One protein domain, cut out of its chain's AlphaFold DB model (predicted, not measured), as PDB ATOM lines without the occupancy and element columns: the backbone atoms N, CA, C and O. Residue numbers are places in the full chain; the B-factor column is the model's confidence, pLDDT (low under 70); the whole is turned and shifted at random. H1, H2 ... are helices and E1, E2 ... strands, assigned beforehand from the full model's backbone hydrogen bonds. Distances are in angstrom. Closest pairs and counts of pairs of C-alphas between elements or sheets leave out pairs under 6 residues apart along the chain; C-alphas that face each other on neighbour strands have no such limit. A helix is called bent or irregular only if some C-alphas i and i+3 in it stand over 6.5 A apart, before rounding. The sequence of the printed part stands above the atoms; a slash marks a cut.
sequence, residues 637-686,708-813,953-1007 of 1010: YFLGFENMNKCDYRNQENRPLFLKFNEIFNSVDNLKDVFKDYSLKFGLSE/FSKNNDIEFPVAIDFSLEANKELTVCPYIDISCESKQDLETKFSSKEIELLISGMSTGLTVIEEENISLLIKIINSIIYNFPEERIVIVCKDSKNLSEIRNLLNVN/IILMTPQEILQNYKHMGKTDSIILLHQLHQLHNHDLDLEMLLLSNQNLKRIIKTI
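Overview. This is residues 637 to 686, 708 to 813 and 953 to 1007 of the 1010 residues of the protein "Aquarius_N domain-containing protein" of Pachysolen tannophilus NRRL Y-2460 (UniProt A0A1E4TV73). Two lobes sit end to end: the larger is a five-stranded parallel sheet with H3, H4 and H5 over one face and H6 and H7 over the other, and the smaller is a four-stranded sheet, E1, E3, E4 and E2, with H2 grazing it. H4 reaches from the large sheet to E1, and the small H1 grazes the large sheet. The printed part has 211 residues, with seven named helices and nine named strands in the order H1 E1 H2 E2 E3 E4 H3 E5 H4 E6 H5 E7 H6 E8 H7 E9. The large sheet runs E5 E9 E8 E6 E7, the small one E1 E3 E4 E2 and is mixed; the class is mixed, helices and strands, though under half of the residues are in named elements. The whole is compact, with a radius of gyration of the C-alphas of 18.2 A and spans of 59 by 41 by 32 A.

Along the chain. Begin with the large sheet: find E5 at residues 765 to 769, E9 at 1002 to 1006, E8 at 973 to 977, E6 at 793 to 797 and E7 at 953 to 956. C-alpha 765 is at (141.261, 129.510, 77.250), and E9 ends with C-alpha 1006 at (132.016, 132.446, 87.881). Around it look for H3, residues 752 to 762, 15.4 A; H4, 774 to 787, 19.9 A; H5, 800 to 809, 14.5 A; H6, 958 to 967, 14.7 A; and H7, 989 to 995. H6 is irregular: C-alphas 963 and 966 are 8.2 A apart. The small sheet has E1 at 658 to 660, E3 at 718 to 721, E4 at 729 to 734, 16.7 A, and E2 at 679 to 682. H2 is residues 668 to 674, and H1, residues 644 to 647, begins with C-alpha 644 at (143.548, 139.727, 78.324).

Arrangement. In the large sheet look for N 767 and O 1003 at 2.9 A between E5 and E9, N 974 and O 1002 at 2.9 A between E9 and E8, N 796 and O 975 at 2.8 A between E8 and E6, and N 795 and O 954 at 2.8 A between E6 and E7. E8, H7, E9 is a strand-helix-strand unit, two parallel neighbours with a helix between in the chain, with a right-handed crossover. E1, H2, E2; E5, H4, E6; and E7, H6, E8 are split units, with other strands between, also right-handed. H4 runs along the strands at a height over the sheet of 9.7 A. H3 and H4 touch at Met 762 and Ile 784, C-alphas 5.6 A apart, at a steep tilt of 49 degrees, the same way. H5 and H4 only just touch, with 3 pairs of C-alphas within 8 A, through residues 774 to 778 of H4; the closest C-alphas are those of Ile 778 and Leu 809, 7.2 A. On the opposite face, H6 and H7 touch at Pro 958 and Glu 991, C-alphas 6.3 A apart, at a shallow tilt of 29 degrees. H1 only grazes this sheet. H4 is also on the small sheet, where the closest C-alphas, of Lys 660 and Asn 787, are 6.4 A apart. There E3 and E4 form a hairpin, with N 719 and O 733 at 2.8 A; E1 is antiparallel to E3, with N 720 and O 659 at 2.9 A; E2 is parallel to E4, with N 681 and O 730 at 2.8 A. H2 only grazes it. Each O i to N i+4 pair is within hydrogen-bond range in H2, H3, H4, H5 and H7, but 4 of 6 in H6; H1 is too short for one.

Size, cuts and confidence. The C-alphas farthest apart are those of Lys 710 and Gln 963, 60.5 A. Residues 687 to 707 are not printed, with 16.5 A between C-alphas 686 and 708; residues 814 to 952 are not printed, with 10.1 A between C-alphas 813 and 953. The links E4 to H3 and E8 to H7 are long. Mean pLDDT of the printed part is 75.5; 46 residues are under 70, among them 708 to 715, 736 to 750 and 978 to 988.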
ATOM      1  N   TYR A 637     147.749 136.860  82.487       81.69
ATOM      2  CA  TYR A 637     146.479 137.181  83.145       81.69
ATOM      3  C   TYR A 637     146.559 136.993  84.661       81.69
ATOM      4  O   TYR A 637     146.141 137.871  85.413       81.69
ATOM      5  N   PHE A 638     147.130 135.873  85.117       81.56
ATOM      6  CA  PHE A 638     147.254 135.554  86.540       81.56
ATOM      7  C   PHE A 638     148.082 136.596  87.302       81.56
ATOM      8  O   PHE A 638     147.736 136.983  88.415       81.56
ATOM      9  N   LEU A 639     149.162 137.092  86.693       80.75
ATOM     10  CA  LEU A 639     150.014 138.129  87.283       80.75
ATOM     11  C   LEU A 639     149.409 139.543  87.174       80.75
ATOM     12  O   LEU A 639     149.963 140.496  87.731       80.75
ATOM     13  N   GLY A 640     148.269 139.677  86.487       76.12
ATOM     14  CA  GLY A 640     147.556 140.929  86.253       76.12
ATOM     15  C   GLY A 640     148.026 141.697  85.012       76.12
ATOM     16  O   GLY A 640     147.660 142.854  84.849       76.12
ATOM     17  N   PHE A 641     148.847 141.108  84.137       70.62
ATOM     18  CA  PHE A 641     149.363 141.762  82.933       70.62
ATOM     19  C   PHE A 641     148.322 141.892  81.808       70.62
ATOM     20  O   PHE A 641     147.312 141.202  81.727       70.62
ATOM     21  N   GLU A 642     148.598 142.827  80.904       56.28
ATOM     22  CA  GLU A 642     147.594 143.578  80.139       56.28
ATOM     23  C   GLU A 642     147.012 142.862  78.915       56.28
ATOM     24  O   GLU A 642     146.104 143.381  78.265       56.28
ATOM     25  N   ASN A 643     147.502 141.674  78.574       60.44
ATOM     26  CA  ASN A 643     147.069 140.973  77.371       60.44
ATOM     27  C   ASN A 643     145.917 140.005  77.663       60.44
ATOM     28  O   ASN A 643     146.037 138.810  77.409       60.44
ATOM     29  N   MET A 644     144.773 140.526  78.121       65.38
ATOM     30  CA  MET A 644     143.548 139.727  78.324       65.38
ATOM     31  C   MET A 644     143.128 138.983  77.045       65.38
ATOM     32  O   MET A 644     142.613 137.870  77.105       65.38
ATOM     33  N   ASN A 645     143.429 139.556  75.873       74.44
ATOM     34  CA  ASN A 645     143.167 138.935  74.575       74.44
ATOM     35  C   ASN A 645     143.893 137.590  74.402       74.44
ATOM     36  O   ASN A 645     143.396 136.741  73.671       74.44
ATOM     37  N   LYS A 646     145.032 137.359  75.075       80.44
ATOM     38  CA  LYS A 646     145.733 136.066  75.030       80.44
ATOM     39  C   LYS A 646     144.959 134.942  75.702       80.44
ATOM     40  O   LYS A 646     145.312 133.799  75.464       80.44
ATOM     41  N   CYS A 647     143.966 135.233  76.538       85.12
ATOM     42  CA  CYS A 647     143.131 134.207  77.163       85.12
ATOM     43  C   CYS A 647     141.835 133.950  76.388       85.12
ATOM     44  O   CYS A 647     141.138 132.983  76.695       85.12
ATOM     45  N   ASP A 648     141.510 134.803  75.408       87.50
ATOM     46  CA  ASP A 648     140.351 134.613  74.540       87.50
ATOM     47  C   ASP A 648     140.542 133.330  73.726       87.50
ATOM     48  O   ASP A 648     141.610 133.082  73.148       87.50
ATOM     49  N   TYR A 649     139.485 132.525  73.678       87.38
ATOM     50  CA  TYR A 649     139.444 131.286  72.924       87.38
ATOM     51  C   TYR A 649     139.735 131.507  71.437       87.38
ATOM     52  O   TYR A 649     140.372 130.665  70.808       87.38
ATOM     53  N   ARG A 650     139.340 132.660  70.877       86.69
ATOM     54  CA  ARG A 650     139.576 133.011  69.466       86.69
ATOM     55  C   ARG A 650     141.058 133.150  69.114       86.69
ATOM     56  O   ARG A 650     141.419 132.976  67.956       86.69
ATOM     57  N   ASN A 651     141.899 133.441  70.105       86.81
ATOM     58  CA  ASN A 651     143.335 133.648  69.928       86.81
ATOM     59  C   ASN A 651     144.170 132.425  70.345       86.81
ATOM     60  O   ASN A 651     145.397 132.497  70.306       86.81
ATOM     61  N   GLN A 652     143.539 131.315  70.754       86.56
ATOM     62  CA  GLN A 652     144.258 130.090  71.104       86.56
ATOM     63  C   GLN A 652     144.612 129.275  69.862       86.56
ATOM     64  O   GLN A 652     143.728 128.850  69.119       86.56
ATOM     65  N   GLU A 653     145.895 128.953  69.702       82.75
ATOM     66  CA  GLU A 653     146.373 128.086  68.614       82.75
ATOM     67  C   GLU A 653     145.800 126.661  68.704       82.75
ATOM     68  O   GLU A 653     145.523 126.033  67.688       82.75
ATOM     69  N   ASN A 654     145.563 126.168  69.926       82.94
ATOM     70  CA  ASN A 654     145.085 124.807  70.191       82.94
ATOM     71  C   ASN A 654     143.555 124.715  70.365       82.94
ATOM     72  O   ASN A 654     143.062 123.758  70.971       82.94
ATOM     73  N   ARG A 655     142.793 125.701  69.870       86.44
ATOM     74  CA  ARG A 655     141.328 125.702  69.972       86.44
ATOM     75  C   ARG A 655     140.722 124.529  69.184       86.44
ATOM     76  O   ARG A 655     141.079 124.327  68.024       86.44
ATOM     77  N   PRO A 656     139.744 123.796  69.749       86.00
ATOM     78  CA  PRO A 656     138.976 122.816  68.988       86.00
ATOM     79  C   PRO A 656     138.138 123.506  67.901       86.00
ATOM     80  O   PRO A 656     137.309 124.367  68.198       86.00
ATOM     81  N   LEU A 657     138.349 123.115  66.643       86.44
ATOM     82  CA  LEU A 657     137.635 123.677  65.490       86.44
ATOM     83  C   LEU A 657     136.317 122.961  65.195       86.44
ATOM     84  O   LEU A 657     135.429 123.564  64.613       86.44
ATOM     85  N   PHE A 658     136.163 121.706  65.616       86.62
ATOM     86  CA  PHE A 658     134.944 120.932  65.405       86.62
ATOM     87  C   PHE A 658     134.263 120.661  66.745       86.62
ATOM     88  O   PHE A 658     134.829 119.973  67.595       86.62
ATOM     89  N   LEU A 659     133.059 121.205  66.941       86.75
ATOM     90  CA  LEU A 659     132.300 121.067  68.186       86.75
ATOM     91  C   LEU A 659     130.907 120.497  67.918       86.75
ATOM     92  O   LEU A 659     130.168 120.976  67.057       86.75
ATOM     93  N   LYS A 660     130.531 119.484  68.696       84.94
ATOM     94  CA  LYS A 660     129.211 118.852  68.675       84.94
ATOM     95  C   LYS A 660     128.308 119.519  69.707       84.94
ATOM     96  O   LYS A 660     128.654 119.553  70.888       84.94
ATOM     97  N   PHE A 661     127.141 119.995  69.275       77.44
ATOM     98  CA  PHE A 661     126.191 120.729  70.125       77.44
ATOM     99  C   PHE A 661     124.977 119.895  70.562       77.44
ATOM    100  O   PHE A 661     124.043 120.443  71.134       77.44
ATOM    101  N   ASN A 662     124.983 118.578  70.326       73.19
ATOM    102  CA  ASN A 662     123.877 117.673  70.682       73.19
ATOM    103  C   ASN A 662     122.483 118.264  70.329       73.19
ATOM    104  O   ASN A 662     122.323 118.817  69.240       73.19
ATOM    105  N   GLU A 663     121.500 118.183  71.231       65.44
ATOM    106  CA  GLU A 663     120.139 118.722  71.068       65.44
ATOM    107  C   GLU A 663     120.003 120.222  71.432       65.44
ATOM    108  O   GLU A 663     118.892 120.741  71.525       65.44
ATOM    109  N   ILE A 664     121.106 120.959  71.639       72.88
ATOM    110  CA  ILE A 664     121.062 122.392  72.015       72.88
ATOM    111  C   ILE A 664     120.366 123.228  70.933       72.88
ATOM    112  O   ILE A 664     119.656 124.191  71.236       72.88
ATOM    113  N   PHE A 665     120.538 122.836  69.669       73.94
ATOM    114  CA  PHE A 665     119.816 123.397  68.538       73.94
ATOM    115  C   PHE A 665     118.713 122.435  68.094       73.94
ATOM    116  O   PHE A 665     118.964 121.253  67.885       73.94
ATOM    117  N   ASN A 666     117.502 122.963  67.913       71.44
ATOM    118  CA  ASN A 666     116.326 122.204  67.476       71.44
ATOM    119  C   ASN A 666     115.723 122.719  66.155       71.44
ATOM    120  O   ASN A 666     114.772 122.132  65.646       71.44
ATOM    121  N   SER A 667     116.244 123.822  65.607       74.38
ATOM    122  CA  SER A 667     115.784 124.405  64.349       74.38
ATOM    123  C   SER A 667     116.892 125.192  63.646       74.38
ATOM    124  O   SER A 667     117.821 125.712  64.271       74.38
ATOM    125  N   VAL A 668     116.777 125.299  62.320       74.69
ATOM    126  CA  VAL A 668     117.677 126.110  61.482       74.69
ATOM    127  C   VAL A 668     117.520 127.599  61.790       74.69
ATOM    128  O   VAL A 668     118.491 128.352  61.724       74.69
ATOM    129  N   ASP A 669     116.315 128.020  62.172       76.25
ATOM    130  CA  ASP A 669     116.050 129.399  62.569       76.25
ATOM    131  C   ASP A 669     116.818 129.754  63.843       76.25
ATOM    132  O   ASP A 669     117.444 130.806  63.871       76.25
ATOM    133  N   ASN A 670     116.900 128.858  64.837       75.44
ATOM    134  CA  ASN A 670     117.716 129.089  66.034       75.44
ATOM    135  C   ASN A 670     119.208 129.222  65.694       75.44
ATOM    136  O   ASN A 670     119.882 130.084  66.250       75.44
ATOM    137  N   LEU A 671     119.730 128.413  64.763       77.62
ATOM    138  CA  LEU A 671     121.119 128.538  64.298       77.62
ATOM    139  C   LEU A 671     121.368 129.894  63.625       77.62
ATOM    140  O   LEU A 671     122.349 130.565  63.937       77.62
ATOM    141  N   LYS A 672     120.466 130.323  62.734       80.12
ATOM    142  CA  LYS A 672     120.555 131.628  62.059       80.12
ATOM    143  C   LYS A 672     120.406 132.795  63.033       80.12
ATOM    144  O   LYS A 672     121.062 133.815  62.855       80.12
ATOM    145  N   ASP A 673     119.563 132.654  64.056       79.12
ATOM    146  CA  ASP A 673     119.320 133.709  65.041       79.12
ATOM    147  C   ASP A 673     120.517 133.894  65.993       79.12
ATOM    148  O   ASP A 673     120.769 134.996  66.483       79.12
ATOM    149  N   VAL A 674     121.288 132.827  66.210       75.81
ATOM    150  CA  VAL A 674     122.497 132.821  67.042       75.81
ATOM    151  C   VAL A 674     123.725 133.281  66.256       75.81
ATOM    152  O   VAL A 674     124.485 134.109  66.752       75.81
ATOM    153  N   PHE A 675     123.902 132.807  65.019       79.94
ATOM    154  CA  PHE A 675     125.058 133.112  64.165       79.94
ATOM    155  C   PHE A 675     124.735 134.145  63.074       79.94
ATOM    156  O   PHE A 675     125.090 133.963  61.913       79.94
ATOM    157  N   LYS A 676     124.077 135.252  63.438       80.25
ATOM    158  CA  LYS A 676     123.654 136.307  62.488       80.25
ATOM    159  C   LYS A 676     124.800 136.928  61.689       80.25
ATOM    160  O   LYS A 676     124.591 137.365  60.560       80.25
ATOM    161  N   ASP A 677     125.994 136.956  62.274       79.12
ATOM    162  CA  ASP A 677     127.178 137.591  61.692       79.12
ATOM    163  C   ASP A 677     127.976 136.668  60.750       79.12
ATOM    164  O   ASP A 677     128.955 137.118  60.145       79.12
ATOM    165  N   TYR A 678     127.562 135.402  60.607       81.38
ATOM    166  CA  TYR A 678     128.252 134.375  59.823       81.38
ATOM    167  C   TYR A 678     127.382 133.846  58.680       81.38
ATOM    168  O   TYR A 678     126.179 133.632  58.829       81.38
ATOM    169  N   SER A 679     127.997 133.551  57.534       82.38
ATOM    170  CA  SER A 679     127.333 132.792  56.474       82.38
ATOM    171  C   SER A 679     127.440 131.292  56.755       82.38
ATOM    172  O   SER A 679     128.540 130.731  56.750       82.38
ATOM    173  N   LEU A 680     126.300 130.642  56.984       81.50
ATOM    174  CA  LEU A 680     126.228 129.204  57.244       81.50
ATOM    175  C   LEU A 680     126.272 128.411  55.929       81.50
ATOM    176  O   LEU A 680     125.410 128.589  55.064       81.50
ATOM    177  N   LYS A 681     127.255 127.519  55.796       81.56
ATOM    178  CA  LYS A 681     127.332 126.495  54.747       81.56
ATOM    179  C   LYS A 681     126.895 125.160  55.337       81.56
ATOM    180  O   LYS A 681     127.406 124.740  56.369       81.56
ATOM    181  N   PHE A 682     125.956 124.486  54.688       75.75
ATOM    182  CA  PHE A 682     125.498 123.163  55.105       75.75
ATOM    183  C   PHE A 682     126.198 122.118  54.241       75.75
ATOM    184  O   PHE A 682     126.115 122.185  53.016       75.75
ATOM    185  N   GLY A 683     126.940 121.204  54.863       64.94
ATOM    186  CA  GLY A 683     127.748 120.219  54.144       64.94
ATOM    187  C   GLY A 683     128.126 119.015  55.004       64.94
ATOM    188  O   GLY A 683     128.041 119.058  56.229       64.94
ATOM    189  N   LEU A 684     128.546 117.930  54.351       51.78
ATOM    190  CA  LEU A 684     129.088 116.731  54.994       51.78
ATOM    191  C   LEU A 684     130.593 116.935  55.238       51.78
ATOM    192  O   LEU A 684     131.336 117.194  54.293       51.78
ATOM    193  N   SER A 685     131.051 116.848  56.489       39.81
ATOM    194  CA  SER A 685     132.474 116.992  56.824       39.81
ATOM    195  C   SER A 685     133.303 115.861  56.207       39.81
ATOM    196  O   SER A 685     133.011 114.683  56.431       39.81
ATOM    197  N   GLU A 686     134.379 116.197  55.493       36.38
ATOM    198  CA  GLU A 686     135.466 115.252  55.237       36.38
ATOM    199  C   GLU A 686     136.149 114.927  56.580       36.38
ATOM    200  O   GLU A 686     136.703 115.809  57.228       36.38
ATOM    201  N   PHE A 708     120.955 119.984  48.977       42.19
ATOM    202  CA  PHE A 708     120.863 120.868  50.155       42.19
ATOM    203  C   PHE A 708     120.557 122.337  49.828       42.19
ATOM    204  O   PHE A 708     120.467 123.177  50.721       42.19
ATOM    205  N   SER A 709     120.379 122.674  48.550       38.78
ATOM    206  CA  SER A 709     120.320 124.071  48.105       38.78
ATOM    207  C   SER A 709     118.954 124.761  48.259       38.78
ATOM    208  O   SER A 709     118.879 125.970  48.029       38.78
ATOM    209  N   LYS A 710     117.870 124.064  48.656       40.47
ATOM    210  CA  LYS A 710     116.521 124.681  48.690       40.47
ATOM    211  C   LYS A 710     115.571 124.393  49.859       40.47
ATOM    212  O   LYS A 710     114.582 125.113  49.926       40.47
ATOM    213  N   ASN A 711     115.844 123.498  50.811       37.75
ATOM    214  CA  ASN A 711     114.930 123.284  51.947       37.75
ATOM    215  C   ASN A 711     115.641 123.331  53.306       37.75
ATOM    216  O   ASN A 711     116.749 122.831  53.458       37.75
ATOM    217  N   ASN A 712     114.949 123.886  54.307       49.09
ATOM    218  CA  ASN A 712     115.303 123.910  55.734       49.09
ATOM    219  C   ASN A 712     115.335 122.502  56.397       49.09
ATOM    220  O   ASN A 712     115.230 122.405  57.618       49.09
ATOM    221  N   ASP A 713     115.466 121.421  55.625       56.88
ATOM    222  CA  ASP A 713     115.395 120.034  56.097       56.88
ATOM    223  C   ASP A 713     116.795 119.529  56.483       56.88
ATOM    224  O   ASP A 713     117.402 118.708  55.802       56.88
ATOM    225  N   ILE A 714     117.343 120.074  57.570       65.88
ATOM    226  CA  ILE A 714     118.568 119.558  58.195       65.88
ATOM    227  C   ILE A 714     118.161 118.628  59.332       65.88
ATOM    228  O   ILE A 714     117.372 119.010  60.198       65.88
ATOM    229  N   GLU A 715     118.710 117.415  59.341       67.69
ATOM    230  CA  GLU A 715     118.523 116.485  60.452       67.69
ATOM    231  C   GLU A 715     119.373 116.930  61.655       67.69
ATOM    232  O   GLU A 715     120.581 117.131  61.545       67.69
ATOM    233  N   PHE A 716     118.728 117.107  62.809       70.62
ATOM    234  CA  PHE A 716     119.394 117.349  64.090       70.62
ATOM    235  C   PHE A 716     119.700 116.009  64.774       70.62
ATOM    236  O   PHE A 716     118.900 115.077  64.634       70.62
ATOM    237  N   PRO A 717     120.802 115.893  65.540       74.31
ATOM    238  CA  PRO A 717     121.701 116.947  66.034       74.31
ATOM    239  C   PRO A 717     122.795 117.400  65.045       74.31
ATOM    240  O   PRO A 717     123.120 116.713  64.078       74.31
ATOM    241  N   VAL A 718     123.391 118.573  65.306       79.69
ATOM    242  CA  VAL A 718     124.404 119.197  64.430       79.69
ATOM    243  C   VAL A 718     125.730 119.486  65.138       79.69
ATOM    244  O   VAL A 718     125.784 119.800  66.332       79.69
ATOM    245  N   ALA A 719     126.813 119.386  64.378       83.00
ATOM    246  CA  ALA A 719     128.144 119.840  64.741       83.00
ATOM    247  C   ALA A 719     128.523 121.058  63.891       83.00
ATOM    248  O   ALA A 719     128.046 121.213  62.765       83.00
ATOM    249  N   ILE A 720     129.364 121.927  64.442       83.44
ATOM    250  CA  ILE A 720     129.820 123.148  63.773       83.44
ATOM    251  C   ILE A 720     131.337 123.076  63.619       83.44
ATOM    252  O   ILE A 720     132.051 122.809  64.589       83.44
ATOM    253  N   ASP A 721     131.801 123.328  62.397       84.94
ATOM    254  CA  ASP A 721     133.207 123.500  62.055       84.94
ATOM    255  C   ASP A 721     133.547 124.995  61.927       84.94
ATOM    256  O   ASP A 721     132.996 125.720  61.089       84.94
ATOM    257  N   PHE A 722     134.472 125.440  62.774       83.06
ATOM    258  CA  PHE A 722     134.976 126.806  62.888       83.06
ATOM    259  C   PHE A 722     136.214 127.072  62.007       83.06
ATOM    260  O   PHE A 722     136.773 128.166  62.054       83.06
ATOM    261  N   SER A 723     136.647 126.125  61.165       81.31
ATOM    262  CA  SER A 723     137.854 126.261  60.326       81.31
ATOM    263  C   SER A 723     137.839 127.470  59.373       81.31
ATOM    264  O   SER A 723     138.899 127.970  58.996       81.31
ATOM    265  N   LEU A 724     136.656 127.958  58.981       77.94
ATOM    266  CA  LEU A 724     136.478 129.101  58.072       77.94
ATOM    267  C   LEU A 724     135.975 130.378  58.777       77.94
ATOM    268  O   LEU A 724     135.624 131.352  58.104       77.94
ATOM    269  N   GLU A 725     135.998 130.419  60.117       78.19
ATOM    270  CA  GLU A 725     135.474 131.541  60.918       78.19
ATOM    271  C   GLU A 725     136.138 132.883  60.544       78.19
ATOM    272  O   GLU A 725     135.472 133.918  60.499       78.19
ATOM    273  N   ALA A 726     137.422 132.868  60.157       76.75
ATOM    274  CA  ALA A 726     138.163 134.048  59.697       76.75
ATOM    275  C   ALA A 726     137.557 134.715  58.442       76.75
ATOM    276  O   ALA A 726     137.667 135.930  58.273       76.75
ATOM    277  N   ASN A 727     136.879 133.943  57.589       78.94
ATOM    278  CA  ASN A 727     136.174 134.440  56.405       78.94
ATOM    279  C   ASN A 727     134.713 134.816  56.706       78.94
ATOM    280  O   ASN A 727     133.960 135.118  55.783       78.94
ATOM    281  N   LYS A 728     134.306 134.796  57.984       82.06
ATOM    282  CA  LYS A 728     132.911 134.879  58.437       82.06
ATOM    283  C   LYS A 728     132.020 133.769  57.869       82.06
ATOM    284  O   LYS A 728     130.823 133.972  57.679       82.06
ATOM    285  N   GLU A 729     132.584 132.584  57.639       82.94
ATOM    286  CA  GLU A 729     131.842 131.412  57.179       82.94
ATOM    287  C   GLU A 729     131.917 130.285  58.221       82.94
ATOM    288  O   GLU A 729     132.977 130.036  58.788       82.94
ATOM    289  N   LEU A 730     130.805 129.587  58.466       84.00
ATOM    290  CA  LEU A 730     130.755 128.415  59.351       84.00
ATOM    291  C   LEU A 730     130.145 127.234  58.606       84.00
ATOM    292  O   LEU A 730     129.162 127.415  57.880       84.00
ATOM    293  N   THR A 731     130.688 126.033  58.811       82.62
ATOM    294  CA  THR A 731     130.123 124.812  58.219       82.62
ATOM    295  C   THR A 731     129.316 124.058  59.268       82.62
ATOM    296  O   THR A 731     129.818 123.765  60.350       82.62
ATOM    297  N   VAL A 732     128.057 123.756  58.956       81.50
ATOM    298  CA  VAL A 732     127.154 122.990  59.821       81.50
ATOM    299  C   VAL A 732     126.997 121.591  59.242       81.50
ATOM    300  O   VAL A 732     126.557 121.430  58.099       81.50
ATOM    301  N   CYS A 733     127.345 120.590  60.048       79.06
ATOM    302  CA  CYS A 733     127.332 119.185  59.668       79.06
ATOM    303  C   CYS A 733     126.323 118.421  60.537       79.06
ATOM    304  O   CYS A 733     126.502 118.372  61.760       79.06
ATOM    305  N   PRO A 734     125.273 117.814  59.957       75.06
ATOM    306  CA  PRO A 734     124.428 116.890  60.703       75.06
ATOM    307  C   PRO A 734     125.254 115.663  61.100       75.06
ATOM    308  O   PRO A 734     126.120 115.212  60.345       75.06
ATOM    309  N   TYR A 735     125.008 115.122  62.289       71.44
ATOM    310  CA  TYR A 735     125.632 113.876  62.718       71.44
ATOM    311  C   TYR A 735     124.639 113.012  63.484       71.44
ATOM    312  O   TYR A 735     123.668 113.488  64.063       71.44
ATOM    313  N   ILE A 736     124.906 111.712  63.502       65.06
ATOM    314  CA  ILE A 736     124.098 110.759  64.250       65.06
ATOM    315  C   ILE A 736     124.663 110.683  65.669       65.06
ATOM    316  O   ILE A 736     125.794 110.224  65.858       65.06
ATOM    317  N   ASP A 737     123.889 111.120  66.664       62.75
ATOM    318  CA  ASP A 737     124.232 110.879  68.064       62.75
ATOM    319  C   ASP A 737     123.796 109.469  68.486       62.75
ATOM    320  O   ASP A 737     122.621 109.112  68.478       62.75
ATOM    321  N   ILE A 738     124.783 108.651  68.842       55.22
ATOM    322  CA  ILE A 738     124.636 107.236  69.215       55.22
ATOM    323  C   ILE A 738     124.613 107.099  70.758       55.22
ATOM    324  O   ILE A 738     124.644 105.995  71.296       55.22
ATOM    325  N   SER A 739     124.632 108.209  71.511       53.16
ATOM    326  CA  SER A 739     124.928 108.188  72.955       53.16
ATOM    327  C   SER A 739     123.866 108.756  73.905       53.16
ATOM    328  O   SER A 739     124.050 108.631  75.114       53.16
ATOM    329  N   CYS A 740     122.740 109.291  73.420       46.56
ATOM    330  CA  CYS A 740     121.703 109.880  74.279       46.56
ATOM    331  C   CYS A 740     120.497 108.934  74.493       46.56
ATOM    332  O   CYS A 740     119.823 108.550  73.538       46.56
ATOM    333  N   GLU A 741     120.207 108.562  75.748       44.06
ATOM    334  CA  GLU A 741     119.092 107.664  76.127       44.06
ATOM    335  C   GLU A 741     117.772 108.361  76.473       44.06
ATOM    336  O   GLU A 741     116.769 107.697  76.728       44.06
ATOM    337  N   SER A 742     117.694 109.684  76.446       42.56
ATOM    338  CA  SER A 742     116.441 110.358  76.770       42.56
ATOM    339  C   SER A 742     116.375 111.709  76.095       42.56
ATOM    340  O   SER A 742     117.235 112.551  76.342       42.56
ATOM    341  N   LYS A 743     115.307 111.920  75.320       42.03
ATOM    342  CA  LYS A 743     114.786 113.253  75.013       42.03
ATOM    343  C   LYS A 743     114.408 113.897  76.347       42.03
ATOM    344  O   LYS A 743     113.309 113.662  76.842       42.03
ATOM    345  N   GLN A 744     115.341 114.578  77.001       43.31
ATOM    346  CA  GLN A 744     114.996 115.430  78.134       43.31
ATOM    347  C   GLN A 744     114.368 116.700  77.563       43.31
ATOM    348  O   GLN A 744     114.858 117.243  76.577       43.31
ATOM    349  N   ASP A 745     113.258 117.129  78.156       42.56
ATOM    350  CA  ASP A 745     112.457 118.265  77.704       42.56
ATOM    351  C   ASP A 745     113.312 119.541  77.564       42.56
ATOM    352  O   ASP A 745     113.654 120.212  78.538       42.56
ATOM    353  N   LEU A 746     113.673 119.883  76.326       46.94
ATOM    354  CA  LEU A 746     114.432 121.082  75.969       46.94
ATOM    355  C   LEU A 746     113.475 122.185  75.502       46.94
ATOM    356  O   LEU A 746     113.424 122.540  74.326       46.94
ATOM    357  N   GLU A 747     112.707 122.750  76.435       46.25
ATOM    358  CA  GLU A 747     111.890 123.950  76.175       46.25
ATOM    359  C   GLU A 747     112.673 125.269  76.329       46.25
ATOM    360  O   GLU A 747     112.158 126.344  76.011       46.25
ATOM    361  N   THR A 748     113.934 125.246  76.776       56.69
ATOM    362  CA  THR A 748     114.696 126.487  76.982       56.69
ATOM    363  C   THR A 748     115.372 126.947  75.693       56.69
ATOM    364  O   THR A 748     116.416 126.414  75.315       56.69
ATOM    365  N   LYS A 749     114.814 127.970  75.036       64.06
ATOM    366  CA  LYS A 749     115.522 128.731  73.996       64.06
ATOM    367  C   LYS A 749     116.748 129.400  74.614       64.06
ATOM    368  O   LYS A 749     116.600 130.212  75.524       64.06
ATOM    369  N   PHE A 750     117.936 129.067  74.122       68.50
ATOM    370  CA  PHE A 750     119.169 129.727  74.536       68.50
ATOM    371  C   PHE A 750     119.288 131.104  73.890       68.50
ATOM    372  O   PHE A 750     118.978 131.284  72.711       68.50
ATOM    373  N   SER A 751     119.768 132.073  74.657       76.31
ATOM    374  CA  SER A 751     120.184 133.365  74.119       76.31
ATOM    375  C   SER A 751     121.504 133.241  73.349       76.31
ATOM    376  O   SER A 751     122.319 132.355  73.611       76.31
ATOM    377  N   SER A 752     121.758 134.173  72.424       77.25
ATOM    378  CA  SER A 752     123.036 134.240  71.698       77.25
ATOM    379  C   SER A 752     124.241 134.329  72.643       77.25
ATOM    380  O   SER A 752     125.256 133.681  72.406       77.25
ATOM    381  N   LYS A 753     124.099 135.056  73.760       81.12
ATOM    382  CA  LYS A 753     125.131 135.187  74.800       81.12
ATOM    383  C   LYS A 753     125.419 133.869  75.523       81.12
ATOM    384  O   LYS A 753     126.578 133.552  75.761       81.12
ATOM    385  N   GLU A 754     124.395 133.089  75.866       83.00
ATOM    386  CA  GLU A 754     124.585 131.782  76.517       83.00
ATOM    387  C   GLU A 754     125.285 130.780  75.595       83.00
ATOM    388  O   GLU A 754     126.092 129.981  76.064       83.00
ATOM    389  N   ILE A 755     125.019 130.841  74.287       82.56
ATOM    390  CA  ILE A 755     125.708 129.991  73.310       82.56
ATOM    391  C   ILE A 755     127.149 130.452  73.094       82.56
ATOM    392  O   ILE A 755     128.041 129.612  73.016       82.56
ATOM    393  N   GLU A 756     127.417 131.757  73.060       84.88
ATOM    394  CA  GLU A 756     128.796 132.257  73.025       84.88
ATOM    395  C   GLU A 756     129.589 131.802  74.262       84.88
ATOM    396  O   GLU A 756     130.723 131.338  74.131       84.88
ATOM    397  N   LEU A 757     128.977 131.839  75.452       86.50
ATOM    398  CA  LEU A 757     129.574 131.305  76.681       86.50
ATOM    399  C   LEU A 757     129.798 129.790  76.612       86.50
ATOM    400  O   LEU A 757     130.825 129.306  77.083       86.50
ATOM    401  N   LEU A 758     128.875 129.045  76.004       87.81
ATOM    402  CA  LEU A 758     129.022 127.610  75.781       87.81
ATOM    403  C   LEU A 758     130.207 127.303  74.852       87.81
ATOM    404  O   LEU A 758     131.043 126.466  75.186       87.81
ATOM    405  N   ILE A 759     130.314 128.008  73.720       87.31
ATOM    406  CA  ILE A 759     131.426 127.871  72.765       87.31
ATOM    407  C   ILE A 759     132.753 128.205  73.448       87.31
ATOM    408  O   ILE A 759     133.718 127.449  73.316       87.31
ATOM    409  N   SER A 760     132.790 129.312  74.195       88.94
ATOM    410  CA  SER A 760     133.957 129.732  74.971       88.94
ATOM    411  C   SER A 760     134.360 128.654  75.981       88.94
ATOM    412  O   SER A 760     135.509 128.225  75.977       88.94
ATOM    413  N   GLY A 761     133.407 128.130  76.761       88.62
ATOM    414  CA  GLY A 761     133.659 127.109  77.781       88.62
ATOM    415  C   GLY A 761     134.051 125.732  77.230       88.62
ATOM    416  O   GLY A 761     134.738 124.978  77.912       88.62
ATOM    417  N   MET A 762     133.648 125.390  76.001       88.75
ATOM    418  CA  MET A 762     134.092 124.172  75.303       88.75
ATOM    419  C   MET A 762     135.469 124.341  74.647       88.75
ATOM    420  O   MET A 762     136.182 123.356  74.426       88.75
ATOM    421  N   SER A 763     135.851 125.578  74.340       90.69
ATOM    422  CA  SER A 763     137.123 125.927  73.711       90.69
ATOM    423  C   SER A 763     138.247 126.069  74.738       90.69
ATOM    424  O   SER A 763     138.006 126.167  75.935       90.69
ATOM    425  N   THR A 764     139.497 126.059  74.277       90.94
ATOM    426  CA  THR A 764     140.663 126.345  75.127       90.94
ATOM    427  C   THR A 764     140.690 127.818  75.533       90.94
ATOM    428  O   THR A 764     140.377 128.666  74.699       90.94
ATOM    429  N   GLY A 765     141.120 128.136  76.756       90.88
ATOM    430  CA  GLY A 765     141.261 129.510  77.250       90.88
ATOM    431  C   GLY A 765     140.551 129.775  78.582       90.88
ATOM    432  O   GLY A 765     140.251 128.850  79.346       90.88
ATOM    433  N   LEU A 766     140.314 131.059  78.868       88.69
ATOM    434  CA  LEU A 766     139.603 131.525  80.062       88.69
ATOM    435  C   LEU A 766     138.175 131.949  79.706       88.69
ATOM    436  O   LEU A 766     137.975 132.856  78.899       88.69
ATOM    437  N   THR A 767     137.191 131.378  80.395       89.31
ATOM    438  CA  THR A 767     135.787 131.791  80.314       89.31
ATOM    439  C   THR A 767     135.346 132.362  81.654       89.31
ATOM    440  O   THR A 767     135.393 131.680  82.680       89.31
ATOM    441  N   VAL A 768     134.899 133.618  81.652       85.69
ATOM    442  CA  VAL A 768     134.377 134.304  82.839       85.69
ATOM    443  C   VAL A 768     132.869 134.482  82.692       85.69
ATOM    444  O   VAL A 768     132.409 135.021  81.689       85.69
ATOM    445  N   ILE A 769     132.105 134.026  83.684       85.50
ATOM    446  CA  ILE A 769     130.637 134.094  83.706       85.50
ATOM    447  C   ILE A 769     130.220 135.045  84.836       85.50
ATOM    448  O   ILE A 769     130.563 134.794  85.986       85.50
ATOM    449  N   GLU A 770     129.503 136.128  84.518       76.19
ATOM    450  CA  GLU A 770     129.146 137.220  85.456       76.19
ATOM    451  C   GLU A 770     128.022 136.890  86.457       76.19
ATOM    452  O   GLU A 770     127.783 137.657  87.392       76.19
ATOM    453  N   GLU A 771     127.337 135.758  86.288       71.12
ATOM    454  CA  GLU A 771     126.313 135.276  87.216       71.12
ATOM    455  C   GLU A 771     126.508 133.782  87.500       71.12
ATOM    456  O   GLU A 771     126.838 132.996  86.608       71.12
ATOM    457  N   GLU A 772     126.271 133.359  88.746       66.88
ATOM    458  CA  GLU A 772     126.296 131.948  89.151       66.88
ATOM    459  C   GLU A 772     125.082 131.185  88.582       66.88
ATOM    460  O   GLU A 772     124.166 130.792  89.303       66.88
ATOM    461  N   ASN A 773     125.057 130.960  87.268       76.56
ATOM    462  CA  ASN A 773     124.047 130.129  86.625       76.56
ATOM    463  C   ASN A 773     124.511 128.664  86.603       76.56
ATOM    464  O   ASN A 773     125.117 128.192  85.638       76.56
ATOM    465  N   ILE A 774     124.213 127.939  87.687       77.19
ATOM    466  CA  ILE A 774     124.555 126.516  87.852       77.19
ATOM    467  C   ILE A 774     124.010 125.676  86.681       77.19
ATOM    468  O   ILE A 774     124.699 124.778  86.203       77.19
ATOM    469  N   SER A 775     122.827 126.008  86.146       79.06
ATOM    470  CA  SER A 775     122.239 125.317  84.986       79.06
ATOM    471  C   SER A 775     123.088 125.481  83.719       79.06
ATOM    472  O   SER A 775     123.385 124.493  83.045       79.06
ATOM    473  N   LEU A 776     123.547 126.702  83.416       81.94
ATOM    474  CA  LEU A 776     124.452 126.954  82.286       81.94
ATOM    475  C   LEU A 776     125.785 126.211  82.462       81.94
ATOM    476  O   LEU A 776     126.275 125.592  81.520       81.94
ATOM    477  N   LEU A 777     126.344 126.217  83.672       83.69
ATOM    478  CA  LEU A 777     127.581 125.500  83.990       83.69
ATOM    479  C   LEU A 777     127.457 123.991  83.788       83.69
ATOM    480  O   LEU A 777     128.336 123.391  83.179       83.69
ATOM    481  N   ILE A 778     126.368 123.376  84.254       83.25
ATOM    482  CA  ILE A 778     126.114 121.942  84.048       83.25
ATOM    483  C   ILE A 778     126.029 121.627  82.555       83.25
ATOM    484  O   ILE A 778     126.599 120.636  82.103       83.25
ATOM    485  N   LYS A 779     125.383 122.493  81.767       83.75
ATOM    486  CA  LYS A 779     125.322 122.347  80.308       83.75
ATOM    487  C   LYS A 779     126.709 122.435  79.664       83.75
ATOM    488  O   LYS A 779     127.015 121.612  78.799       83.75
ATOM    489  N   ILE A 780     127.564 123.361  80.107       86.94
ATOM    490  CA  ILE A 780     128.961 123.449  79.651       86.94
ATOM    491  C   ILE A 780     129.727 122.174  80.020       86.94
ATOM    492  O   ILE A 780     130.353 121.571  79.152       86.94
ATOM    493  N   ILE A 781     129.631 121.716  81.271       86.69
ATOM    494  CA  ILE A 781     130.309 120.506  81.753       86.69
ATOM    495  C   ILE A 781     129.885 119.280  80.938       86.69
ATOM    496  O   ILE A 781     130.743 118.567  80.421       86.69
ATOM    497  N   ASN A 782     128.579 119.069  80.760       84.69
ATOM    498  CA  ASN A 782     128.051 117.964  79.959       84.69
ATOM    499  C   ASN A 782     128.546 118.039  78.504       84.69
ATOM    500  O   ASN A 782     128.893 117.016  77.918       84.69
ATOM    501  N   SER A 783     128.654 119.247  77.943       85.62
ATOM    502  CA  SER A 783     129.166 119.452  76.582       85.62
ATOM    503  C   SER A 783     130.662 119.149  76.461       85.62
ATOM    504  O   SER A 783     131.078 118.561  75.459       85.62
ATOM    505  N   ILE A 784     131.470 119.489  77.475       87.88
ATOM    506  CA  ILE A 784     132.900 119.137  77.534       87.88
ATOM    507  C   ILE A 784     133.063 117.619  77.622       87.88
ATOM    508  O   ILE A 784     133.808 117.053  76.834       87.88
ATOM    509  N   ILE A 785     132.331 116.955  78.521       84.81
ATOM    510  CA  ILE A 785     132.397 115.493  78.705       84.81
ATOM    511  C   ILE A 785     132.036 114.763  77.409       84.81
ATOM    512  O   ILE A 785     132.673 113.777  77.045       84.81
ATOM    513  N   TYR A 786     131.024 115.268  76.701       82.12
ATOM    514  CA  TYR A 786     130.572 114.704  75.438       82.12
ATOM    515  C   TYR A 786     131.607 114.862  74.314       82.12
ATOM    516  O   TYR A 786     131.892 113.912  73.585       82.12
ATOM    517  N   ASN A 787     132.174 116.062  74.158       85.19
ATOM    518  CA  ASN A 787     133.129 116.350  73.085       85.19
ATOM    519  C   ASN A 787     134.526 115.783  73.375       85.19
ATOM    520  O   ASN A 787     135.232 115.393  72.446       85.19
ATOM    521  N   PHE A 788     134.912 115.704  74.651       88.88
ATOM    522  CA  PHE A 788     136.253 115.344  75.099       88.88
ATOM    523  C   PHE A 788     136.212 114.283  76.219       88.88
ATOM    524  O   PHE A 788     136.553 114.566  77.368       88.88
ATOM    525  N   PRO A 789     135.840 113.026  75.909       82.06
ATOM    526  CA  PRO A 789     135.600 111.981  76.915       82.06
ATOM    527  C   PRO A 789     136.852 111.514  77.680       82.06
ATOM    528  O   PRO A 789     136.722 110.820  78.694       82.06
ATOM    529  N   GLU A 790     138.048 111.853  77.194       84.88
ATOM    530  CA  GLU A 790     139.342 111.530  77.817       84.88
ATOM    531  C   GLU A 790     139.860 112.645  78.741       84.88
ATOM    532  O   GLU A 790     140.825 112.436  79.476       84.88
ATOM    533  N   GLU A 791     139.254 113.834  78.702       88.50
ATOM    534  CA  GLU A 791     139.718 114.978  79.484       88.50
ATOM    535  C   GLU A 791     139.252 114.916  80.937       88.50
ATOM    536  O   GLU A 791     138.170 114.421  81.262       88.50
ATOM    537  N   ARG A 792     140.083 115.467  81.825       88.69
ATOM    538  CA  ARG A 792     139.819 115.505  83.263       88.69
ATOM    539  C   ARG A 792     139.384 116.888  83.716       88.69
ATOM    540  O   ARG A 792     140.063 117.885  83.456       88.69
ATOM    541  N   ILE A 793     138.275 116.926  84.447       90.19
ATOM    542  CA  ILE A 793     137.623 118.145  84.922       90.19
ATOM    543  C   ILE A 793     137.697 118.191  86.448       90.19
ATOM    544  O   ILE A 793     137.255 117.267  87.131       90.19
ATOM    545  N   VAL A 794     138.213 119.288  86.995       89.94
ATOM    546  CA  VAL A 794     138.166 119.567  88.435       89.94
ATOM    547  C   VAL A 794     137.188 120.702  88.686       89.94
ATOM    548  O   VAL A 794     137.341 121.791  88.139       89.94
ATOM    549  N   ILE A 795     136.189 120.446  89.523       89.31
ATOM    550  CA  ILE A 795     135.175 121.417  89.923       89.31
ATOM    551  C   ILE A 795     135.415 121.769  91.388       89.31
ATOM    552  O   ILE A 795     135.370 120.909  92.275       89.31
ATOM    553  N   VAL A 796     135.647 123.055  91.630       86.19
ATOM    554  CA  VAL A 796     135.923 123.613  92.949       86.19
ATOM    555  C   VAL A 796     134.757 124.483  93.383       86.19
ATOM    556  O   VAL A 796     134.381 125.434  92.696       86.19
ATOM    557  N   CYS A 797     134.206 124.183  94.554       84.50
ATOM    558  CA  CYS A 797     133.196 125.014  95.198       84.50
ATOM    559  C   CYS A 797     133.473 125.083  96.699       84.50
ATOM    560  O   CYS A 797     133.894 124.098  97.307       84.50
ATOM    561  N   LYS A 798     133.238 126.249  97.306       75.50
ATOM    562  CA  LYS A 798     133.453 126.468  98.745       75.50
ATOM    563  C   LYS A 798     132.541 125.589  99.607       75.50
ATOM    564  O   LYS A 798     132.986 125.037 100.610       75.50
ATOM    565  N   ASP A 799     131.295 125.424  99.172       76.38
ATOM    566  CA  ASP A 799     130.243 124.772  99.940       76.38
ATOM    567  C   ASP A 799     129.988 123.347  99.439       76.38
ATOM    568  O   ASP A 799     129.577 123.108  98.300       76.38
ATOM    569  N   SER A 800     130.155 122.380 100.342       77.94
ATOM    570  CA  SER A 800     129.893 120.959 100.076       77.94
ATOM    571  C   SER A 800     128.444 120.674  99.662       77.94
ATOM    572  O   SER A 800     128.187 119.689  98.970       77.94
ATOM    573  N   LYS A 801     127.506 121.557 100.032       79.94
ATOM    574  CA  LYS A 801     126.103 121.492  99.609       79.94
ATOM    575  C   LYS A 801     125.952 121.689  98.101       79.94
ATOM    576  O   LYS A 801     125.347 120.832  97.464       79.94
ATOM    577  N   ASN A 802     126.552 122.719  97.503       77.88
ATOM    578  CA  ASN A 802     126.426 122.900  96.050       77.88
ATOM    579  C   ASN A 802     127.203 121.831  95.292       77.88
ATOM    580  O   ASN A 802     126.762 121.411  94.234       77.88
ATOM    581  N   LEU A 803     128.322 121.331  95.836       79.94
ATOM    582  CA  LEU A 803     128.991 120.175  95.230       79.94
ATOM    583  C   LEU A 803     128.056 118.963  95.171       79.94
ATOM    584  O   LEU A 803     128.046 118.250  94.170       79.94
ATOM    585  N   SER A 804     127.246 118.743  96.215       80.44
ATOM    586  CA  SER A 804     126.238 117.679  96.203       80.44
ATOM    587  C   SER A 804     125.101 117.949  95.209       80.44
ATOM    588  O   SER A 804     124.647 117.019  94.551       80.44
ATOM    589  N   GLU A 805     124.689 119.207  95.039       81.44
ATOM    590  CA  GLU A 805     123.681 119.602  94.046       81.44
ATOM    591  C   GLU A 805     124.189 119.408  92.612       81.44
ATOM    592  O   GLU A 805     123.535 118.745  91.811       81.44
ATOM    593  N   ILE A 806     125.401 119.882  92.314       81.38
ATOM    594  CA  ILE A 806     126.066 119.701  91.018       81.38
ATOM    595  C   ILE A 806     126.230 118.215  90.717       81.38
ATOM    596  O   ILE A 806     125.915 117.784  89.613       81.38
ATOM    597  N   ARG A 807     126.657 117.410  91.698       82.06
ATOM    598  CA  ARG A 807     126.764 115.956  91.536       82.06
ATOM    599  C   ARG A 807     125.443 115.332  91.089       82.06
ATOM    600  O   ARG A 807     125.463 114.468  90.224       82.06
ATOM    601  N   ASN A 808     124.327 115.748  91.685       79.31
ATOM    602  CA  ASN A 808     123.013 115.186  91.379       79.31
ATOM    603  C   ASN A 808     122.486 115.615  90.002       79.31
ATOM    604  O   ASN A 808     121.656 114.914  89.433       79.31
ATOM    605  N   LEU A 809     122.944 116.757  89.483       78.81
ATOM    606  CA  LEU A 809     122.518 117.296  88.189       78.81
ATOM    607  C   LEU A 809     123.423 116.875  87.017       78.81
ATOM    608  O   LEU A 809     123.067 117.090  85.858       78.81
ATOM    609  N   LEU A 810     124.595 116.297  87.292       78.12
ATOM    610  CA  LEU A 810     125.495 115.775  86.266       78.12
ATOM    611  C   LEU A 810     124.984 114.430  85.732       78.12
ATOM    612  O   LEU A 810     124.888 113.448  86.466       78.12
ATOM    613  N   ASN A 811     124.733 114.367  84.423       68.38
ATOM    614  CA  ASN A 811     124.334 113.145  83.719       68.38
ATOM    615  C   ASN A 811     125.572 112.303  83.362       68.38
ATOM    616  O   ASN A 811     125.915 112.143  82.192       68.38
ATOM    617  N   VAL A 812     126.285 111.804  84.373       68.81
ATOM    618  CA  VAL A 812     127.531 111.039  84.200       68.81
ATOM    619  C   VAL A 812     127.469 109.765  85.033       68.81
ATOM    620  O   VAL A 812     126.816 109.721  86.075       68.81
ATOM    621  N   ASN A 813     128.167 108.719  84.592       66.00
ATOM    622  CA  ASN A 813     128.326 107.503  85.381       66.00
ATOM    623  C   ASN A 813     128.905 107.841  86.762       66.00
ATOM    624  O   ASN A 813     129.920 108.532  86.865       66.00
ATOM    625  N   ILE A 953     136.041 113.281  86.663       86.81
ATOM    626  CA  ILE A 953     135.441 114.469  87.270       86.81
ATOM    627  C   ILE A 953     135.750 114.458  88.759       86.81
ATOM    628  O   ILE A 953     135.408 113.516  89.468       86.81
ATOM    629  N   ILE A 954     136.381 115.516  89.251       87.19
ATOM    630  CA  ILE A 954     136.765 115.647  90.656       87.19
ATOM    631  C   ILE A 954     135.987 116.813  91.259       87.19
ATOM    632  O   ILE A 954     136.177 117.957  90.857       87.19
ATOM    633  N   LEU A 955     135.120 116.522  92.230       87.25
ATOM    634  CA  LEU A 955     134.343 117.506  92.986       87.25
ATOM    635  C   LEU A 955     134.982 117.695  94.362       87.25
ATOM    636  O   LEU A 955     134.919 116.782  95.191       87.25
ATOM    637  N   MET A 956     135.599 118.850  94.617       85.56
ATOM    638  CA  MET A 956     136.323 119.089  95.873       85.56
ATOM    639  C   MET A 956     136.159 120.515  96.389       85.56
ATOM    640  O   MET A 956     135.927 121.466  95.642       85.56
ATOM    641  N   THR A 957     136.294 120.653  97.703       83.94
ATOM    642  CA  THR A 957     136.387 121.957  98.364       83.94
ATOM    643  C   THR A 957     137.831 122.479  98.345       83.94
ATOM    644  O   THR A 957     138.775 121.685  98.278       83.94
ATOM    645  N   PRO A 958     138.046 123.801  98.469       80.94
ATOM    646  CA  PRO A 958     139.383 124.403  98.529       80.94
ATOM    647  C   PRO A 958     140.317 123.755  99.565       80.94
ATOM    648  O   PRO A 958     141.479 123.458  99.292       80.94
ATOM    649  N   GLN A 959     139.785 123.433 100.748       79.00
ATOM    650  CA  GLN A 959     140.548 122.783 101.817       79.00
ATOM    651  C   GLN A 959     141.011 121.370 101.441       79.00
ATOM    652  O   GLN A 959     142.116 120.961 101.796       79.00
ATOM    653  N   GLU A 960     140.187 120.621 100.710       80.56
ATOM    654  CA  GLU A 960     140.520 119.265 100.278       80.56
ATOM    655  C   GLU A 960     141.561 119.261  99.156       80.56
ATOM    656  O   GLU A 960     142.358 118.321  99.086       80.56
ATOM    657  N   ILE A 961     141.595 120.303  98.316       84.06
ATOM    658  CA  ILE A 961     142.638 120.498  97.298       84.06
ATOM    659  C   ILE A 961     143.994 120.653  97.983       84.06
ATOM    660  O   ILE A 961     144.920 119.915  97.665       84.06
ATOM    661  N   LEU A 962     144.102 121.528  98.986       79.94
ATOM    662  CA  LEU A 962     145.357 121.744  99.720       79.94
ATOM    663  C   LEU A 962     145.906 120.460 100.354       79.94
ATOM    664  O   LEU A 962     147.115 120.258 100.401       79.94
ATOM    665  N   GLN A 963     145.029 119.567 100.813       79.50
ATOM    666  CA  GLN A 963     145.440 118.295 101.412       79.50
ATOM    667  C   GLN A 963     145.859 117.241 100.376       79.50
ATOM    668  O   GLN A 963     146.625 116.336 100.705       79.50
ATOM    669  N   ASN A 964     145.345 117.320  99.143       80.88
ATOM    670  CA  ASN A 964     145.445 116.234  98.165       80.88
ATOM    671  C   ASN A 964     146.080 116.625  96.821       80.88
ATOM    672  O   ASN A 964     146.220 115.742  95.975       80.88
ATOM    673  N   TYR A 965     146.501 117.878  96.604       81.00
ATOM    674  CA  TYR A 965     146.973 118.368  95.296       81.00
ATOM    675  C   TYR A 965     148.100 117.514  94.696       81.00
ATOM    676  O   TYR A 965     148.049 117.166  93.518       81.00
ATOM    677  N   LYS A 966     149.050 117.042  95.521       80.81
ATOM    678  CA  LYS A 966     150.148 116.142  95.100       80.81
ATOM    679  C   LYS A 966     149.665 114.806  94.509       80.81
ATOM    680  O   LYS A 966     150.433 114.097  93.863       80.81
ATOM    681  N   HIS A 967     148.410 114.427  94.748       79.31
ATOM    682  CA  HIS A 967     147.824 113.151  94.338       79.31
ATOM    683  C   HIS A 967     146.808 113.268  93.190       79.31
ATOM    684  O   HIS A 967     146.374 112.237  92.681       79.31
ATOM    685  N   MET A 968     146.441 114.481  92.756       74.44
ATOM    686  CA  MET A 968     145.361 114.697  91.778       74.44
ATOM    687  C   MET A 968     145.722 114.286  90.341       74.44
ATOM    688  O   MET A 968     144.844 113.896  89.573       74.44
ATOM    689  N   GLY A 969     147.011 114.273  89.991       74.69
ATOM    690  CA  GLY A 969     147.462 113.986  88.627       74.69
ATOM    691  C   GLY A 969     147.241 115.169  87.678       74.69
ATOM    692  O   GLY A 969     147.107 116.306  88.117       74.69
ATOM    693  N   LYS A 970     147.254 114.908  86.365       81.19
ATOM    694  CA  LYS A 970     147.060 115.945  85.337       81.19
ATOM    695  C   LYS A 970     145.587 116.356  85.246       81.19
ATOM    696  O   LYS A 970     144.710 115.497  85.270       81.19
ATOM    697  N   THR A 971     145.357 117.653  85.095       85.88
ATOM    698  CA  THR A 971     144.047 118.300  84.941       85.88
ATOM    699  C   THR A 971     143.988 119.019  83.589       85.88
ATOM    700  O   THR A 971     144.948 119.697  83.215       85.88
ATOM    701  N   ASP A 972     142.884 118.862  82.851       88.69
ATOM    702  CA  ASP A 972     142.674 119.518  81.550       88.69
ATOM    703  C   ASP A 972     141.766 120.745  81.679       88.69
ATOM    704  O   ASP A 972     141.990 121.754  81.010       88.69
ATOM    705  N   SER A 973     140.748 120.677  82.544       88.50
ATOM    706  CA  SER A 973     139.788 121.764  82.755       88.50
ATOM    707  C   SER A 973     139.561 122.031  84.242       88.50
ATOM    708  O   SER A 973     139.334 121.101  85.020       88.50
ATOM    709  N   ILE A 974     139.585 123.305  84.635       87.00
ATOM    710  CA  ILE A 974     139.293 123.760  86.000       87.00
ATOM    711  C   ILE A 974     138.027 124.614  85.974       87.00
ATOM    712  O   ILE A 974     137.923 125.556  85.189       87.00
ATOM    713  N   ILE A 975     137.079 124.308  86.857       85.81
ATOM    714  CA  ILE A 975     135.822 125.041  87.008       85.81
ATOM    715  C   ILE A 975     135.723 125.548  88.440       85.81
ATOM    716  O   ILE A 975     135.786 124.766  89.387       85.81
ATOM    717  N   LEU A 976     135.563 126.858  88.595       82.56
ATOM    718  CA  LEU A 976     135.573 127.534  89.887       82.56
ATOM    719  C   LEU A 976     134.253 128.241  90.121       82.56
ATOM    720  O   LEU A 976     133.882 129.156  89.380       82.56
ATOM    721  N   LEU A 977     133.599 127.852  91.207       76.12
ATOM    722  CA  LEU A 977     132.343 128.431  91.647       76.12
ATOM    723  C   LEU A 977     132.605 129.328  92.850       76.12
ATOM    724  O   LEU A 977     132.799 128.845  93.970       76.12
ATOM    725  N   HIS A 978     132.630 130.636  92.606       67.81
ATOM    726  CA  HIS A 978     132.622 131.623  93.683       67.81
ATOM    727  C   HIS A 978     131.207 131.671  94.262       67.81
ATOM    728  O   HIS A 978     130.269 131.657  93.483       67.81
ATOM    729  N   GLN A 979     131.061 131.712  95.591       54.25
ATOM    730  CA  GLN A 979     129.812 132.083  96.268       54.25
ATOM    731  C   GLN A 979     130.068 133.305  97.156       54.25
ATOM    732  O   GLN A 979     131.055 133.340  97.895       54.25
ATOM    733  N   LEU A 980     129.201 134.315  97.040       45.16
ATOM    734  CA  LEU A 980     129.342 135.670  97.598       45.16
ATOM    735  C   LEU A 980     129.615 135.782  99.110       45.16
ATOM    736  O   LEU A 980     128.975 135.125  99.926       45.16
ATOM    737  N   HIS A 981     130.458 136.766  99.456       35.44
ATOM    738  CA  HIS A 981     130.166 137.989 100.234       35.44
ATOM    739  C   HIS A 981     131.428 138.404 100.990       35.44
ATOM    740  O   HIS A 981     131.818 137.719 101.925       35.44
ATOM    741  N   GLN A 982     132.012 139.543 100.591       32.28
ATOM    742  CA  GLN A 982     133.168 140.184 101.229       32.28
ATOM    743  C   GLN A 982     134.384 139.261 101.351       32.28
ATOM    744  O   GLN A 982     134.456 138.508 102.308       32.28
ATOM    745  N   LEU A 983     135.334 139.330 100.415       31.95
ATOM    746  CA  LEU A 983     136.784 139.154 100.625       31.95
ATOM    747  C   LEU A 983     137.500 139.198  99.262       31.95
ATOM    748  O   LEU A 983     136.861 139.131  98.213       31.95
ATOM    749  N   HIS A 984     138.810 139.441  99.305       40.31
ATOM    750  CA  HIS A 984     139.674 139.795  98.178       40.31
ATOM    751  C   HIS A 984     139.538 138.845  96.974       40.31
ATOM    752  O   HIS A 984     139.386 137.640  97.143       40.31
ATOM    753  N   ASN A 985     139.685 139.379  95.754       42.59
ATOM    754  CA  ASN A 985     139.597 138.666  94.463       42.59
ATOM    755  C   ASN A 985     140.514 137.425  94.305       42.59
ATOM    756  O   ASN A 985     140.470 136.790  93.253       42.59
ATOM    757  N   HIS A 986     141.313 137.082  95.324       52.88
ATOM    758  CA  HIS A 986     142.414 136.122  95.289       52.88
ATOM    759  C   HIS A 986     142.205 134.841  96.119       52.88
ATOM    760  O   HIS A 986     143.093 133.989  96.151       52.88
ATOM    761  N   ASP A 987     141.061 134.653  96.787       56.28
ATOM    762  CA  ASP A 987     140.880 133.524  97.720       56.28
ATOM    763  C   ASP A 987     140.984 132.135  97.058       56.28
ATOM    764  O   ASP A 987     141.478 131.204  97.693       56.28
ATOM    765  N   LEU A 988     140.568 132.001  95.791       61.53
ATOM    766  CA  LEU A 988     140.667 130.760  95.001       61.53
ATOM    767  C   LEU A 988     141.874 130.729  94.050       61.53
ATOM    768  O   LEU A 988     142.069 129.747  93.331       61.53
ATOM    769  N   ASP A 989     142.694 131.780  94.031       73.38
ATOM    770  CA  ASP A 989     143.823 131.875  93.105       73.38
ATOM    771  C   ASP A 989     144.940 130.885  93.471       73.38
ATOM    772  O   ASP A 989     145.616 130.369  92.584       73.38
ATOM    773  N   LEU A 990     145.095 130.542  94.757       77.81
ATOM    774  CA  LEU A 990     146.031 129.498  95.187       77.81
ATOM    775  C   LEU A 990     145.573 128.105  94.734       77.81
ATOM    776  O   LEU A 990     146.382 127.314  94.265       77.81
ATOM    777  N   GLU A 991     144.286 127.792  94.872       81.75
ATOM    778  CA  GLU A 991     143.697 126.535  94.411       81.75
ATOM    779  C   GLU A 991     143.824 126.399  92.898       81.75
ATOM    780  O   GLU A 991     144.230 125.344  92.415       81.75
ATOM    781  N   MET A 992     143.537 127.472  92.152       79.19
ATOM    782  CA  MET A 992     143.797 127.515  90.713       79.19
ATOM    783  C   MET A 992     145.248 127.204  90.406       79.19
ATOM    784  O   MET A 992     145.525 126.363  89.558       79.19
ATOM    785  N   LEU A 993     146.166 127.872  91.097       82.38
ATOM    786  CA  LEU A 993     147.595 127.718  90.893       82.38
ATOM    787  C   LEU A 993     148.057 126.277  91.167       82.38
ATOM    788  O   LEU A 993     148.841 125.733  90.399       82.38
ATOM    789  N   LEU A 994     147.526 125.642  92.215       81.19
ATOM    790  CA  LEU A 994     147.818 124.253  92.586       81.19
ATOM    791  C   LEU A 994     147.266 123.223  91.604       81.19
ATOM    792  O   LEU A 994     147.865 122.168  91.405       81.19
ATOM    793  N   LEU A 995     146.101 123.511  91.030       81.50
ATOM    794  CA  LEU A 995     145.479 122.667  90.019       81.50
ATOM    795  C   LEU A 995     146.071 122.901  88.629       81.50
ATOM    796  O   LEU A 995     145.924 122.045  87.758       81.50
ATOM    797  N   SER A 996     146.704 124.051  88.404       79.94
ATOM    798  CA  SER A 996     147.252 124.424  87.108       79.94
ATOM    799  C   SER A 996     148.499 123.614  86.782       79.94
ATOM    800  O   SER A 996     149.368 123.375  87.615       79.94
ATOM    801  N   ASN A 997     148.585 123.196  85.527       78.19
ATOM    802  CA  ASN A 997     149.753 122.536  84.966       78.19
ATOM    803  C   ASN A 997     149.899 122.954  83.493       78.19
ATOM    804  O   ASN A 997     148.966 123.509  82.915       78.19
ATOM    805  N   GLN A 998     151.033 122.650  82.857       72.25
ATOM    806  CA  GLN A 998     151.272 123.018  81.450       72.25
ATOM    807  C   GLN A 998     150.241 122.457  80.448       72.25
ATOM    808  O   GLN A 998     150.081 123.014  79.369       72.25
ATOM    809  N   ASN A 999     149.549 121.361  80.775       79.75
ATOM    810  CA  ASN A 999     148.533 120.744  79.912       79.75
ATOM    811  C   ASN A 999     147.130 121.326  80.134       79.75
ATOM    812  O   ASN A 999     146.186 120.862  79.499       79.75
ATOM    813  N   LEU A1000     146.972 122.298  81.037       88.88
ATOM    814  CA  LEU A1000     145.683 122.909  81.317       88.88
ATOM    815  C   LEU A1000     145.153 123.617  80.064       88.88
ATOM    816  O   LEU A1000     145.781 124.528  79.519       88.88
ATOM    817  N   LYS A1001     143.967 123.198  79.632       90.00
ATOM    818  CA  LYS A1001     143.300 123.681  78.424       90.00
ATOM    819  C   LYS A1001     142.277 124.765  78.725       90.00
ATOM    820  O   LYS A1001     142.132 125.681  77.921       90.00
ATOM    821  N   ARG A1002     141.542 124.642  79.840       91.88
ATOM    822  CA  ARG A1002     140.373 125.488  80.134       91.88
ATOM    823  C   ARG A1002     140.314 125.918  81.590       91.88
ATOM    824  O   ARG A1002     140.492 125.098  82.491       91.88
ATOM    825  N   ILE A1003     139.981 127.185  81.804       90.25
ATOM    826  CA  ILE A1003     139.599 127.720  83.112       90.25
ATOM    827  C   ILE A1003     138.232 128.382  82.961       90.25
ATOM    828  O   ILE A1003     138.073 129.305  82.167       90.25
ATOM    829  N   ILE A1004     137.253 127.928  83.738       89.56
ATOM    830  CA  ILE A1004     135.910 128.512  83.782       89.56
ATOM    831  C   ILE A1004     135.696 129.089  85.178       89.56
ATOM    832  O   ILE A1004     135.719 128.355  86.168       89.56
ATOM    833  N   LYS A1005     135.495 130.405  85.266       85.38
ATOM    834  CA  LYS A1005     135.322 131.133  86.529       85.38
ATOM    835  C   LYS A1005     133.965 131.826  86.549       85.38
ATOM    836  O   LYS A1005     133.673 132.622  85.660       85.38
ATOM    837  N   THR A1006     133.160 131.575  87.580       80.12
ATOM    838  CA  THR A1006     132.016 132.446  87.881       80.12
ATOM    839  C   THR A1006     132.462 133.621  88.738       80.12
ATOM    840  O   THR A1006     133.235 133.466  89.685       80.12
ATOM    841  N   ILE A1007     131.979 134.807  88.397       70.81
ATOM    842  CA  ILE A1007     132.083 136.036  89.178       70.81
ATOM    843  C   ILE A1007     130.647 136.506  89.393       70.81
ATOM    844  O   ILE A1007     129.787 136.193  88.585       70.81
TER     845      ILE A1007